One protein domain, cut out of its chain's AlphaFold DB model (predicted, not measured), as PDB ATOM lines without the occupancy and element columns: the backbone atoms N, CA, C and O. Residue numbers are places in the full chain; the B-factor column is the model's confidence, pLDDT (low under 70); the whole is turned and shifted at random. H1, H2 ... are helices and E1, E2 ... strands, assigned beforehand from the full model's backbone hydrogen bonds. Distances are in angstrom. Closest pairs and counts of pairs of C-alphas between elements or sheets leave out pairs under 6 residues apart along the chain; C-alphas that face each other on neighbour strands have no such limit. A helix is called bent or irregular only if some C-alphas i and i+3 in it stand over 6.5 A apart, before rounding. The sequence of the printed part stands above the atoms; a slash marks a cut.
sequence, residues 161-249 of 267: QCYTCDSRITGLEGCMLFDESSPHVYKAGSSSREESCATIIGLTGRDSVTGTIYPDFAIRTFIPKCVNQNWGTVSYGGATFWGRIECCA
ATOM      1  N   GLN A 161     -54.049 -51.642  84.773       69.12
ATOM      2  CA  GLN A 161     -53.792 -50.418  85.539       69.12
ATOM      3  C   GLN A 161     -53.449 -49.299  84.573       69.12
ATOM      4  O   GLN A 161     -52.710 -49.553  83.628       69.12
ATOM      5  N   CYS A 162     -53.916 -48.080  84.821       71.88
ATOM      6  CA  CYS A 162     -53.635 -46.918  83.978       71.88
ATOM      7  C   CYS A 162     -53.337 -45.696  84.841       71.88
ATOM      8  O   CYS A 162     -53.792 -45.601  85.984       71.88
ATOM      9  N   TYR A 163     -52.594 -44.745  84.280       77.00
ATOM     10  CA  TYR A 163     -52.483 -43.421  84.874       77.00
ATOM     11  C   TYR A 163     -53.768 -42.638  84.635       77.00
ATOM     12  O   TYR A 163     -54.350 -42.694  83.548       77.00
ATOM     13  N   THR A 164     -54.185 -41.886  85.645       79.25
ATOM     14  CA  THR A 164     -55.375 -41.046  85.612       79.25
ATOM     15  C   THR A 164     -55.045 -39.628  86.019       79.25
ATOM     16  O   THR A 164     -54.437 -39.408  87.067       79.25
ATOM     17  N   CYS A 165     -55.456 -38.677  85.187       74.44
ATOM     18  CA  CYS A 165     -55.386 -37.252  85.473       74.44
ATOM     19  C   CYS A 165     -56.258 -36.475  84.468       74.44
ATOM     20  O   CYS A 165     -56.448 -36.919  83.334       74.44
ATOM     21  N   ASP A 166     -56.775 -35.312  84.873       77.06
ATOM     22  CA  ASP A 166     -57.559 -34.415  84.013       77.06
ATOM     23  C   ASP A 166     -57.081 -32.968  84.186       77.06
ATOM     24  O   ASP A 166     -57.380 -32.275  85.164       77.06
ATOM     25  N   SER A 167     -56.325 -32.523  83.194       72.12
ATOM     26  CA  SER A 167     -55.782 -31.172  83.063       72.12
ATOM     27  C   SER A 167     -56.805 -30.054  83.205       72.12
ATOM     28  O   SER A 167     -56.511 -29.049  83.853       72.12
ATOM     29  N   ARG A 168     -58.023 -30.259  82.692       63.84
ATOM     30  CA  ARG A 168     -59.108 -29.268  82.716       63.84
ATOM     31  C   ARG A 168     -59.528 -28.925  84.140       63.84
ATOM     32  O   ARG A 168     -59.980 -27.816  84.401       63.84
ATOM     33  N   ILE A 169     -59.396 -29.883  85.055       62.94
ATOM     34  CA  ILE A 169     -59.755 -29.729  86.470       62.94
ATOM     35  C   ILE A 169     -58.575 -29.170  87.265       62.94
ATOM     36  O   ILE A 169     -58.767 -28.402  88.207       62.94
ATOM     37  N   THR A 170     -57.358 -29.581  86.912       58.00
ATOM     38  CA  THR A 170     -56.156 -29.281  87.702       58.00
ATOM     39  C   THR A 170     -55.532 -27.922  87.388       58.00
ATOM     40  O   THR A 170     -54.782 -27.419  88.215       58.00
ATOM     41  N   GLY A 171     -55.810 -27.323  86.223       55.88
ATOM     42  CA  GLY A 171     -55.292 -25.999  85.833       55.88
ATOM     43  C   GLY A 171     -53.777 -25.925  85.595       55.88
ATOM     44  O   GLY A 171     -53.272 -24.893  85.166       55.88
ATOM     45  N   LEU A 172     -53.045 -27.009  85.847       56.47
ATOM     46  CA  LEU A 172     -51.681 -27.191  85.371       56.47
ATOM     47  C   LEU A 172     -51.709 -27.318  83.839       56.47
ATOM     48  O   LEU A 172     -52.712 -27.766  83.287       56.47
ATOM     49  N   GLU A 173     -50.570 -27.132  83.168       58.28
ATOM     50  CA  GLU A 173     -50.317 -27.728  81.835       58.28
ATOM     51  C   GLU A 173     -50.432 -29.278  81.852       58.28
ATOM     52  O   GLU A 173     -50.015 -29.989  80.944       58.28
ATOM     53  N   GLY A 174     -50.954 -29.859  82.935       53.97
ATOM     54  CA  GLY A 174     -52.168 -30.648  82.824       53.97
ATOM     55  C   GLY A 174     -51.970 -31.889  81.990       53.97
ATOM     56  O   GLY A 174     -52.317 -31.911  80.812       53.97
ATOM     57  N   CYS A 175     -51.407 -32.925  82.608       61.78
ATOM     58  CA  CYS A 175     -51.129 -34.236  82.012       61.78
ATOM     59  C   CYS A 175     -50.285 -34.255  80.723       61.78
ATOM     60  O   CYS A 175     -49.806 -35.337  80.364       61.78
ATOM     61  N   MET A 176     -50.091 -33.130  80.023       65.94
ATOM     62  CA  MET A 176     -49.407 -33.062  78.733       65.94
ATOM     63  C   MET A 176     -47.937 -33.395  78.910       65.94
ATOM     64  O   MET A 176     -47.394 -34.233  78.192       65.94
ATOM     65  N   LEU A 177     -47.310 -32.801  79.926       67.44
ATOM     66  CA  LEU A 177     -45.913 -33.055  80.259       67.44
ATOM     67  C   LEU A 177     -45.687 -34.336  81.065       67.44
ATOM     68  O   LEU A 177     -44.526 -34.618  81.338       67.44
ATOM     69  N   PHE A 178     -46.755 -35.088  81.375       70.00
ATOM     70  CA  PHE A 178     -46.803 -36.277  82.237       70.00
ATOM     71  C   PHE A 178     -45.656 -36.379  83.247       70.00
ATOM     72  O   PHE A 178     -44.553 -36.824  82.930       70.00
ATOM     73  N   ASP A 179     -45.969 -36.019  84.484       72.50
ATOM     74  CA  ASP A 179     -45.077 -36.172  85.619       72.50
ATOM     75  C   ASP A 179     -45.732 -37.109  86.635       72.50
ATOM     76  O   ASP A 179     -46.734 -36.759  87.256       72.50
ATOM     77  N   GLU A 180     -45.183 -38.315  86.781       70.44
ATOM     78  CA  GLU A 180     -45.660 -39.311  87.748       70.44
ATOM     79  C   GLU A 180     -45.499 -38.841  89.202       70.44
ATOM     80  O   GLU A 180     -46.214 -39.326  90.076       70.44
ATOM     81  N   SER A 181     -44.603 -37.885  89.470       69.62
ATOM     82  CA  SER A 181     -44.444 -37.289  90.801       69.62
ATOM     83  C   SER A 181     -45.488 -36.213  91.114       69.62
ATOM     84  O   SER A 181     -45.589 -35.759  92.256       69.62
ATOM     85  N   SER A 182     -46.297 -35.818  90.124       67.88
ATOM     86  CA  SER A 182     -47.374 -34.855  90.325       67.88
ATOM     87  C   SER A 182     -48.450 -35.437  91.251       67.88
ATOM     88  O   SER A 182     -48.974 -36.513  90.965       67.88
ATOM     89  N   PRO A 183     -48.902 -34.702  92.287       65.50
ATOM     90  CA  PRO A 183     -49.991 -35.152  93.160       65.50
ATOM     91  C   PRO A 183     -51.340 -35.270  92.430       65.50
ATOM     92  O   PRO A 183     -52.316 -35.769  92.981       65.50
ATOM     93  N   HIS A 184     -51.411 -34.800  91.184       65.56
ATOM     94  CA  HIS A 184     -52.602 -34.860  90.344       65.56
ATOM     95  C   HIS A 184     -52.580 -36.018  89.339       65.56
ATOM     96  O   HIS A 184     -53.517 -36.161  88.552       65.56
ATOM     97  N   VAL A 185     -51.522 -36.830  89.355       66.25
ATOM     98  CA  VAL A 185     -51.387 -38.048  88.560       66.25
ATOM     99  C   VAL A 185     -51.399 -39.228  89.517       66.25
ATOM    100  O   VAL A 185     -50.542 -39.356  90.381       66.25
ATOM    101  N   TYR A 186     -52.371 -40.118  89.358       67.31
ATOM    102  CA  TYR A 186     -52.469 -41.321  90.179       67.31
ATOM    103  C   TYR A 186     -52.657 -42.555  89.306       67.31
ATOM    104  O   TYR A 186     -53.032 -42.467  88.138       67.31
ATOM    105  N   LYS A 187     -52.334 -43.720  89.865       72.12
ATOM    106  CA  LYS A 187     -52.582 -45.013  89.228       72.12
ATOM    107  C   LYS A 187     -53.936 -45.501  89.696       72.12
ATOM    108  O   LYS A 187     -54.178 -45.588  90.897       72.12
ATOM    109  N   ALA A 188     -54.790 -45.858  88.758       62.09
ATOM    110  CA  ALA A 188     -56.009 -46.586  89.056       62.09
ATOM    111  C   ALA A 188     -55.915 -47.995  88.464       62.09
ATOM    112  O   ALA A 188     -55.123 -48.265  87.558       62.09
ATOM    113  N   GLY A 189     -56.674 -48.918  89.041       54.84
ATOM    114  CA  GLY A 189     -56.804 -50.285  88.562       54.84
ATOM    115  C   GLY A 189     -58.235 -50.533  88.124       54.84
ATOM    116  O   GLY A 189     -59.163 -50.044  88.761       54.84
ATOM    117  N   SER A 190     -58.394 -51.310  87.063       58.59
ATOM    118  CA  SER A 190     -59.678 -51.813  86.607       58.59
ATOM    119  C   SER A 190     -59.678 -53.333  86.586       58.59
ATOM    120  O   SER A 190     -58.710 -53.975  86.167       58.59
ATOM    121  N   SER A 191     -60.781 -53.915  87.044       53.56
ATOM    122  CA  SER A 191     -61.072 -55.345  86.932       53.56
ATOM    123  C   SER A 191     -61.739 -55.707  85.598       53.56
ATOM    124  O   SER A 191     -61.869 -56.890  85.280       53.56
ATOM    125  N   SER A 192     -62.131 -54.713  84.791       58.56
ATOM    126  CA  SER A 192     -62.758 -54.926  83.488       58.56
ATOM    127  C   SER A 192     -61.718 -55.237  82.414       58.56
ATOM    128  O   SER A 192     -60.782 -54.474  82.188       58.56
ATOM    129  N   ARG A 193     -61.914 -56.349  81.695       60.75
ATOM    130  CA  ARG A 193     -61.090 -56.714  80.526       60.75
ATOM    131  C   ARG A 193     -61.447 -55.928  79.264       60.75
ATOM    132  O   ARG A 193     -60.720 -56.009  78.282       60.75
ATOM    133  N   GLU A 194     -62.573 -55.216  79.275       67.06
ATOM    134  CA  GLU A 194     -63.010 -54.385  78.149       67.06
ATOM    135  C   GLU A 194     -62.478 -52.949  78.242       67.06
ATOM    136  O   GLU A 194     -62.639 -52.169  77.303       67.06
ATOM    137  N   GLU A 195     -61.857 -52.586  79.364       72.38
ATOM    138  CA  GLU A 195     -61.249 -51.276  79.547       72.38
ATOM    139  C   GLU A 195     -59.817 -51.246  79.021       72.38
ATOM    140  O   GLU A 195     -59.053 -52.204  79.122       72.38
ATOM    141  N   SER A 196     -59.455 -50.114  78.431       78.50
ATOM    142  CA  SER A 196     -58.101 -49.825  77.973       78.50
ATOM    143  C   SER A 196     -57.647 -48.492  78.542       78.50
ATOM    144  O   SER A 196     -58.463 -47.601  78.798       78.50
ATOM    145  N   CYS A 197     -56.338 -48.344  78.713       83.50
ATOM    146  CA  CYS A 197     -55.768 -47.055  79.049       83.50
ATOM    147  C   CYS A 197     -55.904 -46.118  77.856       83.50
ATOM    148  O   CYS A 197     -55.665 -46.513  76.714       83.50
ATOM    149  N   ALA A 198     -56.236 -44.866  78.131       87.00
ATOM    150  CA  ALA A 198     -56.365 -43.833  77.126       87.00
ATOM    151  C   ALA A 198     -55.568 -42.588  77.511       87.00
ATOM    152  O   ALA A 198     -55.450 -42.244  78.695       87.00
ATOM    153  N   THR A 199     -55.061 -41.908  76.490       90.12
ATOM    154  CA  THR A 199     -54.596 -40.523  76.540       90.12
ATOM    155  C   THR A 199     -55.422 -39.728  75.537       90.12
ATOM    156  O   THR A 199     -55.370 -39.985  74.339       90.12
ATOM    157  N   ILE A 200     -56.199 -38.770  76.024       87.75
ATOM    158  CA  ILE A 200     -56.956 -37.828  75.203       87.75
ATOM    159  C   ILE A 200     -56.173 -36.526  75.177       87.75
ATOM    160  O   ILE A 200     -55.754 -36.051  76.231       87.75
ATOM    161  N   ILE A 201     -55.987 -35.946  73.999       88.12
ATOM    162  CA  ILE A 201     -55.314 -34.656  73.828       88.12
ATOM    163  C   ILE A 201     -56.297 -33.728  73.136       88.12
ATOM    164  O   ILE A 201     -56.785 -34.060  72.057       88.12
ATOM    165  N   GLY A 202     -56.598 -32.596  73.759       86.25
ATOM    166  CA  GLY A 202     -57.414 -31.536  73.182       86.25
ATOM    167  C   GLY A 202     -56.561 -30.315  72.871       86.25
ATOM    168  O   GLY A 202     -55.673 -29.965  73.651       86.25
ATOM    169  N   LEU A 203     -56.826 -29.675  71.733       83.75
ATOM    170  CA  LEU A 203     -56.267 -28.357  71.442       83.75
ATOM    171  C   LEU A 203     -57.081 -27.268  72.121       83.75
ATOM    172  O   LEU A 203     -58.269 -27.433  72.419       83.75
ATOM    173  N   THR A 204     -56.422 -26.126  72.273       80.50
ATOM    174  CA  THR A 204     -57.029 -24.883  72.708       80.50
ATOM    175  C   THR A 204     -58.270 -24.610  71.873       80.50
ATOM    176  O   THR A 204     -58.224 -24.543  70.644       80.50
ATOM    177  N   GLY A 205     -59.401 -24.459  72.544       73.44
ATOM    178  CA  GLY A 205     -60.674 -24.356  71.860       73.44
ATOM    179  C   GLY A 205     -61.827 -24.124  72.811       73.44
ATOM    180  O   GLY A 205     -61.724 -24.302  74.026       73.44
ATOM    181  N   ARG A 206     -62.949 -23.704  72.231       73.88
ATOM    182  CA  ARG A 206     -64.211 -23.577  72.947       73.88
ATOM    183  C   ARG A 206     -64.932 -24.919  72.900       73.88
ATOM    184  O   ARG A 206     -65.220 -25.416  71.815       73.88
ATOM    185  N   ASP A 207     -65.251 -25.462  74.067       71.31
ATOM    186  CA  ASP A 207     -66.161 -26.596  74.171       71.31
ATOM    187  C   ASP A 207     -67.530 -26.206  73.614       71.31
ATOM    188  O   ASP A 207     -68.144 -25.234  74.065       71.31
ATOM    189  N   SER A 208     -68.010 -26.958  72.626       69.25
ATOM    190  CA  SER A 208     -69.280 -26.666  71.959       69.25
ATOM    191  C   SER A 208     -70.498 -26.882  72.859       69.25
ATOM    192  O   SER A 208     -71.580 -26.415  72.518       69.25
ATOM    193  N   VAL A 209     -70.339 -27.592  73.983       67.88
ATOM    194  CA  VAL A 209     -71.414 -27.866  74.946       67.88
ATOM    195  C   VAL A 209     -71.435 -26.825  76.060       67.88
ATOM    196  O   VAL A 209     -72.456 -26.172  76.266       67.88
ATOM    197  N   THR A 210     -70.326 -26.642  76.785       70.25
ATOM    198  CA  THR A 210     -70.294 -25.723  77.939       70.25
ATOM    199  C   THR A 210     -69.916 -24.287  77.578       70.25
ATOM    200  O   THR A 210     -70.085 -23.387  78.396       70.25
ATOM    201  N   GLY A 211     -69.375 -24.043  76.381       73.62
ATOM    202  CA  GLY A 211     -68.835 -22.739  75.985       73.62
ATOM    203  C   GLY A 211     -67.514 -22.369  76.674       73.62
ATOM    204  O   GLY A 211     -66.955 -21.307  76.382       73.62
ATOM    205  N   THR A 212     -67.004 -23.235  77.556       75.88
ATOM    206  CA  THR A 212     -65.730 -23.054  78.261       75.88
ATOM    207  C   THR A 212     -64.581 -23.091  77.262       75.88
ATOM    208  O   THR A 212     -64.535 -23.958  76.390       75.88
ATOM    209  N   ILE A 213     -63.648 -22.148  77.381       78.19
ATOM    210  CA  ILE A 213     -62.412 -22.154  76.599       78.19
ATOM    211  C   ILE A 213     -61.363 -22.903  77.410       78.19
ATOM    212  O   ILE A 213     -61.033 -22.492  78.522       78.19
ATOM    213  N   TYR A 214     -60.854 -23.990  76.849       74.50
ATOM    214  CA  TYR A 214     -59.734 -24.731  77.415       74.50
ATOM    215  C   TYR A 214     -58.454 -24.348  76.663       74.50
ATOM    216  O   TYR A 214     -58.529 -24.202  75.442       74.50
ATOM    217  N   PRO A 215     -57.303 -24.168  77.344       81.38
ATOM    218  CA  PRO A 215     -55.991 -24.212  76.691       81.38
ATOM    219  C   PRO A 215     -55.689 -25.640  76.212       81.38
ATOM    220  O   PRO A 215     -56.470 -26.546  76.490       81.38
ATOM    221  N   ASP A 216     -54.563 -25.866  75.533       83.12
ATOM    222  CA  ASP A 216     -54.104 -27.217  75.183       83.12
ATOM    223  C   ASP A 216     -54.049 -28.100  76.435       83.12
ATOM    224  O   ASP A 216     -53.541 -27.696  77.486       83.12
ATOM    225  N   PHE A 217     -54.607 -29.304  76.338       83.38
ATOM    226  CA  PHE A 217     -54.883 -30.114  77.517       83.38
ATOM    227  C   PHE A 217     -54.756 -31.610  77.217       83.38
ATOM    228  O   PHE A 217     -55.000 -32.067  76.099       83.38
ATOM    229  N   ALA A 218     -54.400 -32.401  78.232       85.69
ATOM    230  CA  ALA A 218     -54.430 -33.858  78.145       85.69
ATOM    231  C   ALA A 218     -55.229 -34.496  79.287       85.69
ATOM    232  O   ALA A 218     -55.275 -33.992  80.411       85.69
ATOM    233  N   ILE A 219     -55.854 -35.631  79.006       83.62
ATOM    234  CA  ILE A 219     -56.578 -36.448  79.980       83.62
ATOM    235  C   ILE A 219     -56.036 -37.861  79.868       83.62
ATOM    236  O   ILE A 219     -55.980 -38.423  78.777       83.62
ATOM    237  N   ARG A 220     -55.653 -38.452  80.993       83.81
ATOM    238  CA  ARG A 220     -55.283 -39.867  81.072       83.81
ATOM    239  C   ARG A 220     -56.373 -40.574  81.857       83.81
ATOM    240  O   ARG A 220     -56.797 -40.067  82.894       83.81
ATOM    241  N   THR A 221     -56.906 -41.665  81.321       79.69
ATOM    242  CA  THR A 221     -58.103 -42.311  81.881       79.69
ATOM    243  C   THR A 221     -58.268 -43.748  81.381       79.69
ATOM    244  O   THR A 221     -57.453 -44.235  80.594       79.69
ATOM    245  N   PHE A 222     -59.334 -44.407  81.828       80.81
ATOM    246  CA  PHE A 222     -59.846 -45.659  81.279       80.81
ATOM    247  C   PHE A 222     -60.987 -45.347  80.326       80.81
ATOM    248  O   PHE A 222     -61.861 -44.536  80.638       80.81
ATOM    249  N   ILE A 223     -60.995 -46.008  79.175       75.56
ATOM    250  CA  ILE A 223     -62.126 -45.951  78.253       75.56
ATOM    251  C   ILE A 223     -62.531 -47.391  77.924       75.56
ATOM    252  O   ILE A 223     -61.704 -48.154  77.410       75.56
ATOM    253  N   PRO A 224     -63.786 -47.785  78.205       72.38
ATOM    254  CA  PRO A 224     -64.332 -49.051  77.738       72.38
ATOM    255  C   PRO A 224     -64.316 -49.091  76.211       72.38
ATOM    256  O   PRO A 224     -64.777 -48.148  75.569       72.38
ATOM    257  N   LYS A 225     -63.801 -50.178  75.626       75.75
ATOM    258  CA  LYS A 225     -63.727 -50.370  74.164       75.75
ATOM    259  C   LYS A 225     -63.081 -49.174  73.457       75.75
ATOM    260  O   LYS A 225     -63.578 -48.697  72.441       75.75
ATOM    261  N   CYS A 226     -61.986 -48.676  74.032       80.94
ATOM    262  CA  CYS A 226     -61.247 -47.532  73.511       80.94
ATOM    263  C   CYS A 226     -60.822 -47.769  72.053       80.94
ATOM    264  O   CYS A 226     -60.196 -48.782  71.740       80.94
ATOM    265  N   VAL A 227     -61.131 -46.812  71.175       80.38
ATOM    266  CA  VAL A 227     -60.707 -46.815  69.770       80.38
ATOM    267  C   VAL A 227     -59.784 -45.628  69.533       80.38
ATOM    268  O   VAL A 227     -60.109 -44.502  69.907       80.38
ATOM    269  N   ASN A 228     -58.632 -45.887  68.907       83.50
ATOM    270  CA  ASN A 228     -57.719 -44.825  68.502       83.50
ATOM    271  C   ASN A 228     -58.426 -43.872  67.541       83.50
ATOM    272  O   ASN A 228     -58.996 -44.298  66.538       83.50
ATOM    273  N   GLN A 229     -58.329 -42.581  67.827       82.88
ATOM    274  CA  GLN A 229     -58.864 -41.536  66.976       82.88
ATOM    275  C   GLN A 229     -57.750 -40.540  66.683       82.88
ATOM    276  O   GLN A 229     -57.136 -40.004  67.604       82.88
ATOM    277  N   ASN A 230     -57.503 -40.280  65.399       89.50
ATOM    278  CA  ASN A 230     -56.632 -39.188  64.969       89.50
ATOM    279  C   ASN A 230     -57.289 -37.825  65.260       89.50
ATOM    280  O   ASN A 230     -58.378 -37.756  65.827       89.50
ATOM    281  N   TRP A 231     -56.629 -36.731  64.874       87.81
ATOM    282  CA  TRP A 231     -57.172 -35.384  65.045       87.81
ATOM    283  C   TRP A 231     -58.580 -35.247  64.449       87.81
ATOM    284  O   TRP A 231     -58.791 -35.503  63.264       87.81
ATOM    285  N   GLY A 232     -59.533 -34.856  65.289       86.94
ATOM    286  CA  GLY A 232     -60.943 -34.745  64.949       86.94
ATOM    287  C   GLY A 232     -61.778 -34.242  66.122       86.94
ATOM    288  O   GLY A 232     -61.254 -33.864  67.168       86.94
ATOM    289  N   THR A 233     -63.099 -34.267  65.974       84.00
ATOM    290  CA  THR A 233     -64.014 -33.954  67.078       84.00
ATOM    291  C   THR A 233     -64.032 -35.100  68.088       84.00
ATOM    292  O   THR A 233     -64.333 -36.240  67.732       84.00
ATOM    293  N   VAL A 234     -63.724 -34.799  69.347       81.81
ATOM    294  CA  VAL A 234     -63.721 -35.742  70.471       81.81
ATOM    295  C   VAL A 234     -64.729 -35.276  71.515       81.81
ATOM    296  O   VAL A 234     -64.711 -34.114  71.918       81.81
ATOM    297  N   SER A 235     -65.577 -36.195  71.983       80.12
ATOM    298  CA  SER A 235     -66.513 -35.954  73.084       80.12
ATOM    299  C   SER A 235     -66.127 -36.796  74.298       80.12
ATOM    300  O   SER A 235     -66.125 -38.025  74.235       80.12
ATOM    301  N   TYR A 236     -65.806 -36.144  75.416       76.44
ATOM    302  CA  TYR A 236     -65.423 -36.818  76.658       76.44
ATOM    303  C   TYR A 236     -65.861 -36.034  77.899       76.44
ATOM    304  O   TYR A 236     -65.604 -34.833  78.032       76.44
ATOM    305  N   GLY A 237     -66.500 -36.733  78.844       70.25
ATOM    306  CA  GLY A 237     -66.927 -36.155  80.122       70.25
ATOM    307  C   GLY A 237     -67.902 -34.981  79.974       70.25
ATOM    308  O   GLY A 237     -67.818 -34.031  80.742       70.25
ATOM    309  N   GLY A 238     -68.773 -35.015  78.959       69.50
ATOM    310  CA  GLY A 238     -69.750 -33.954  78.684       69.50
ATOM    311  C   GLY A 238     -69.213 -32.744  77.910       69.50
ATOM    312  O   GLY A 238     -69.999 -31.857  77.598       69.50
ATOM    313  N   ALA A 239     -67.923 -32.718  77.563       65.94
ATOM    314  CA  ALA A 239     -67.321 -31.686  76.718       65.94
ATOM    315  C   ALA A 239     -67.032 -32.228  75.315       65.94
ATOM    316  O   ALA A 239     -66.721 -33.413  75.165       65.94
ATOM    317  N   THR A 240     -67.089 -31.362  74.304       75.75
ATOM    318  CA  THR A 240     -66.723 -31.672  72.917       75.75
ATOM    319  C   THR A 240     -65.699 -30.671  72.396       75.75
ATOM    320  O   THR A 240     -65.909 -29.464  72.473       75.75
ATOM    321  N   PHE A 241     -64.584 -31.166  71.868       82.69
ATOM    322  CA  PHE A 241     -63.430 -30.357  71.466       82.69
ATOM    323  C   PHE A 241     -62.687 -30.998  70.291       82.69
ATOM    324  O   PHE A 241     -62.890 -32.170  69.974       82.69
ATOM    325  N   TRP A 242     -61.813 -30.231  69.637       84.75
ATOM    326  CA  TRP A 242     -60.910 -30.773  68.625       84.75
ATOM    327  C   TRP A 242     -59.714 -31.444  69.304       84.75
ATOM    328  O   TRP A 242     -59.003 -30.820  70.093       84.75
ATOM    329  N   GLY A 243     -59.507 -32.727  69.032       89.56
ATOM    330  CA  GLY A 243     -58.592 -33.564  69.790       89.56
ATOM    331  C   GLY A 243     -58.234 -34.872  69.102       89.56
ATOM    332  O   GLY A 243     -58.671 -35.150  67.989       89.56
ATOM    333  N   ARG A 244     -57.441 -35.693  69.786       88.62
ATOM    334  CA  ARG A 244     -57.145 -37.080  69.404       88.62
ATOM    335  C   ARG A 244     -57.207 -37.995  70.627       88.62
ATOM    336  O   ARG A 244     -57.053 -37.524  71.756       88.62
ATOM    337  N   ILE A 245     -57.413 -39.289  70.402       88.69
ATOM    338  CA  ILE A 245     -57.462 -40.318  71.450       88.69
ATOM    339  C   ILE A 245     -56.447 -41.406  71.117       88.69
ATOM    340  O   ILE A 245     -56.506 -42.014  70.049       88.69
ATOM    341  N   GLU A 246     -55.545 -41.670  72.054       90.31
ATOM    342  CA  GLU A 246     -54.561 -42.747  71.985       90.31
ATOM    343  C   GLU A 246     -54.886 -43.803  73.043       90.31
ATOM    344  O   GLU A 246     -54.814 -43.547  74.243       90.31
ATOM    345  N   CYS A 247     -55.245 -44.996  72.587       87.88
ATOM    346  CA  CYS A 247     -55.623 -46.151  73.380       87.88
ATOM    347  C   CYS A 247     -54.483 -47.169  73.433       87.88
ATOM    348  O   CYS A 247     -53.810 -47.433  72.434       87.88
ATOM    349  N   CYS A 248     -54.312 -47.812  74.581       85.06
ATOM    350  CA  CYS A 248     -53.374 -48.911  74.752       85.06
ATOM    351  C   CYS A 248     -53.866 -49.888  75.836       85.06
ATOM    352  O   CYS A 248     -54.569 -49.507  76.770       85.06
ATOM    353  N   ALA A 249     -53.515 -51.168  75.695       81.00
ATOM    354  CA  ALA A 249     -54.091 -52.257  76.496       81.00
ATOM    355  C   ALA A 249     -53.142 -52.832  77.567       81.00
ATOM    356  O   ALA A 249     -53.514 -53.747  78.295       81.00
TER     357      ALA A 249
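Overview. This is residues 161 to 249 of the 267 residues of the protein "Hypothetical protein" of Adineta steineri (UniProt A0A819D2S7). A single six-stranded sheet, strongly twisted and gently curled, makes the body; its last two strands, E5 and E6, form a hairpin sharply bent into an L. The one-turn helix H1 only grazes the sheet, and two long links, residues 171 to 185 and 203 to 216, run outside the named strands. The printed part has 89 residues, with the order E1 H1 E2 E3 E4 E5 E6 along it; the sheet's order is E2 E1 E4 E3 E6 E5, all antiparallel, and the class is mostly strand. The whole is compact, with a radius of gyration of the C-alphas of 12.6 A and spans of 35 by 28 by 19 A.

Arrangement. E1, residues 161 to 166, is an inner strand, and its pairing is staggered: residues 161 to 164 pair with E2, residues 186 to 190, and residues 165 to 166 with E4, residues 217 to 224. N 164 and O 186 are 2.8 A apart, within hydrogen-bond range, as are N 165 and O 220 at 3.0 A. H1, residues 167 to 170, only grazes the sheet with residues 167 to 169; its closest C-alpha pair with E4 is Ser 167 and Phe 217, 5.7 A. It is too short for an O i to N i+4 pair, and its one O i to N i+3 pair is within range. E2, an edge strand, and E3, residues 195 to 202, meet only through their link. E3 and E4 are a hairpin at 156 degrees, with N 198 and O 221 at 2.8 A; E4 bends by 57 degrees at residue 221. E4 and E5, residues 229 to 236, are apart. E3 is also the antiparallel neighbour of E6, residues 239 to 248, with N 199 and O 246 at 2.8 A. E5, the other edge strand, forms a hairpin with E6, with N 234 and O 241 at 2.8 A; E5 bends by 108 degrees at residue 232 and E6 by 96 degrees at residue 242.

Along the chain. E1 begins with C-alpha 161 at (-53.792, -50.418, 85.539) and measures 16.5 A; H1 measures 5.0 A and E2 13.2 A. E3 measures 21.1 A and E4 21.2 A. E5 measures 12.6 A, and E6, the longest strand with 10 residues, 22.3 A, ending with C-alpha 248 at (-53.374, -48.911, 74.752).

Size, cuts and confidence. The C-alphas farthest apart are those of Ser 191 and Gly 211, 35.3 A. The printed part has no cut. The links H1 to E2 and E3 to E4 are long; in the second, residues 205 to 206 pair with 213 to 214, antiparallel. The mean pLDDT of the printed part is 74.8; 28 residues are under 70, among them 168 to 177, 181 to 186 and 188 to 194.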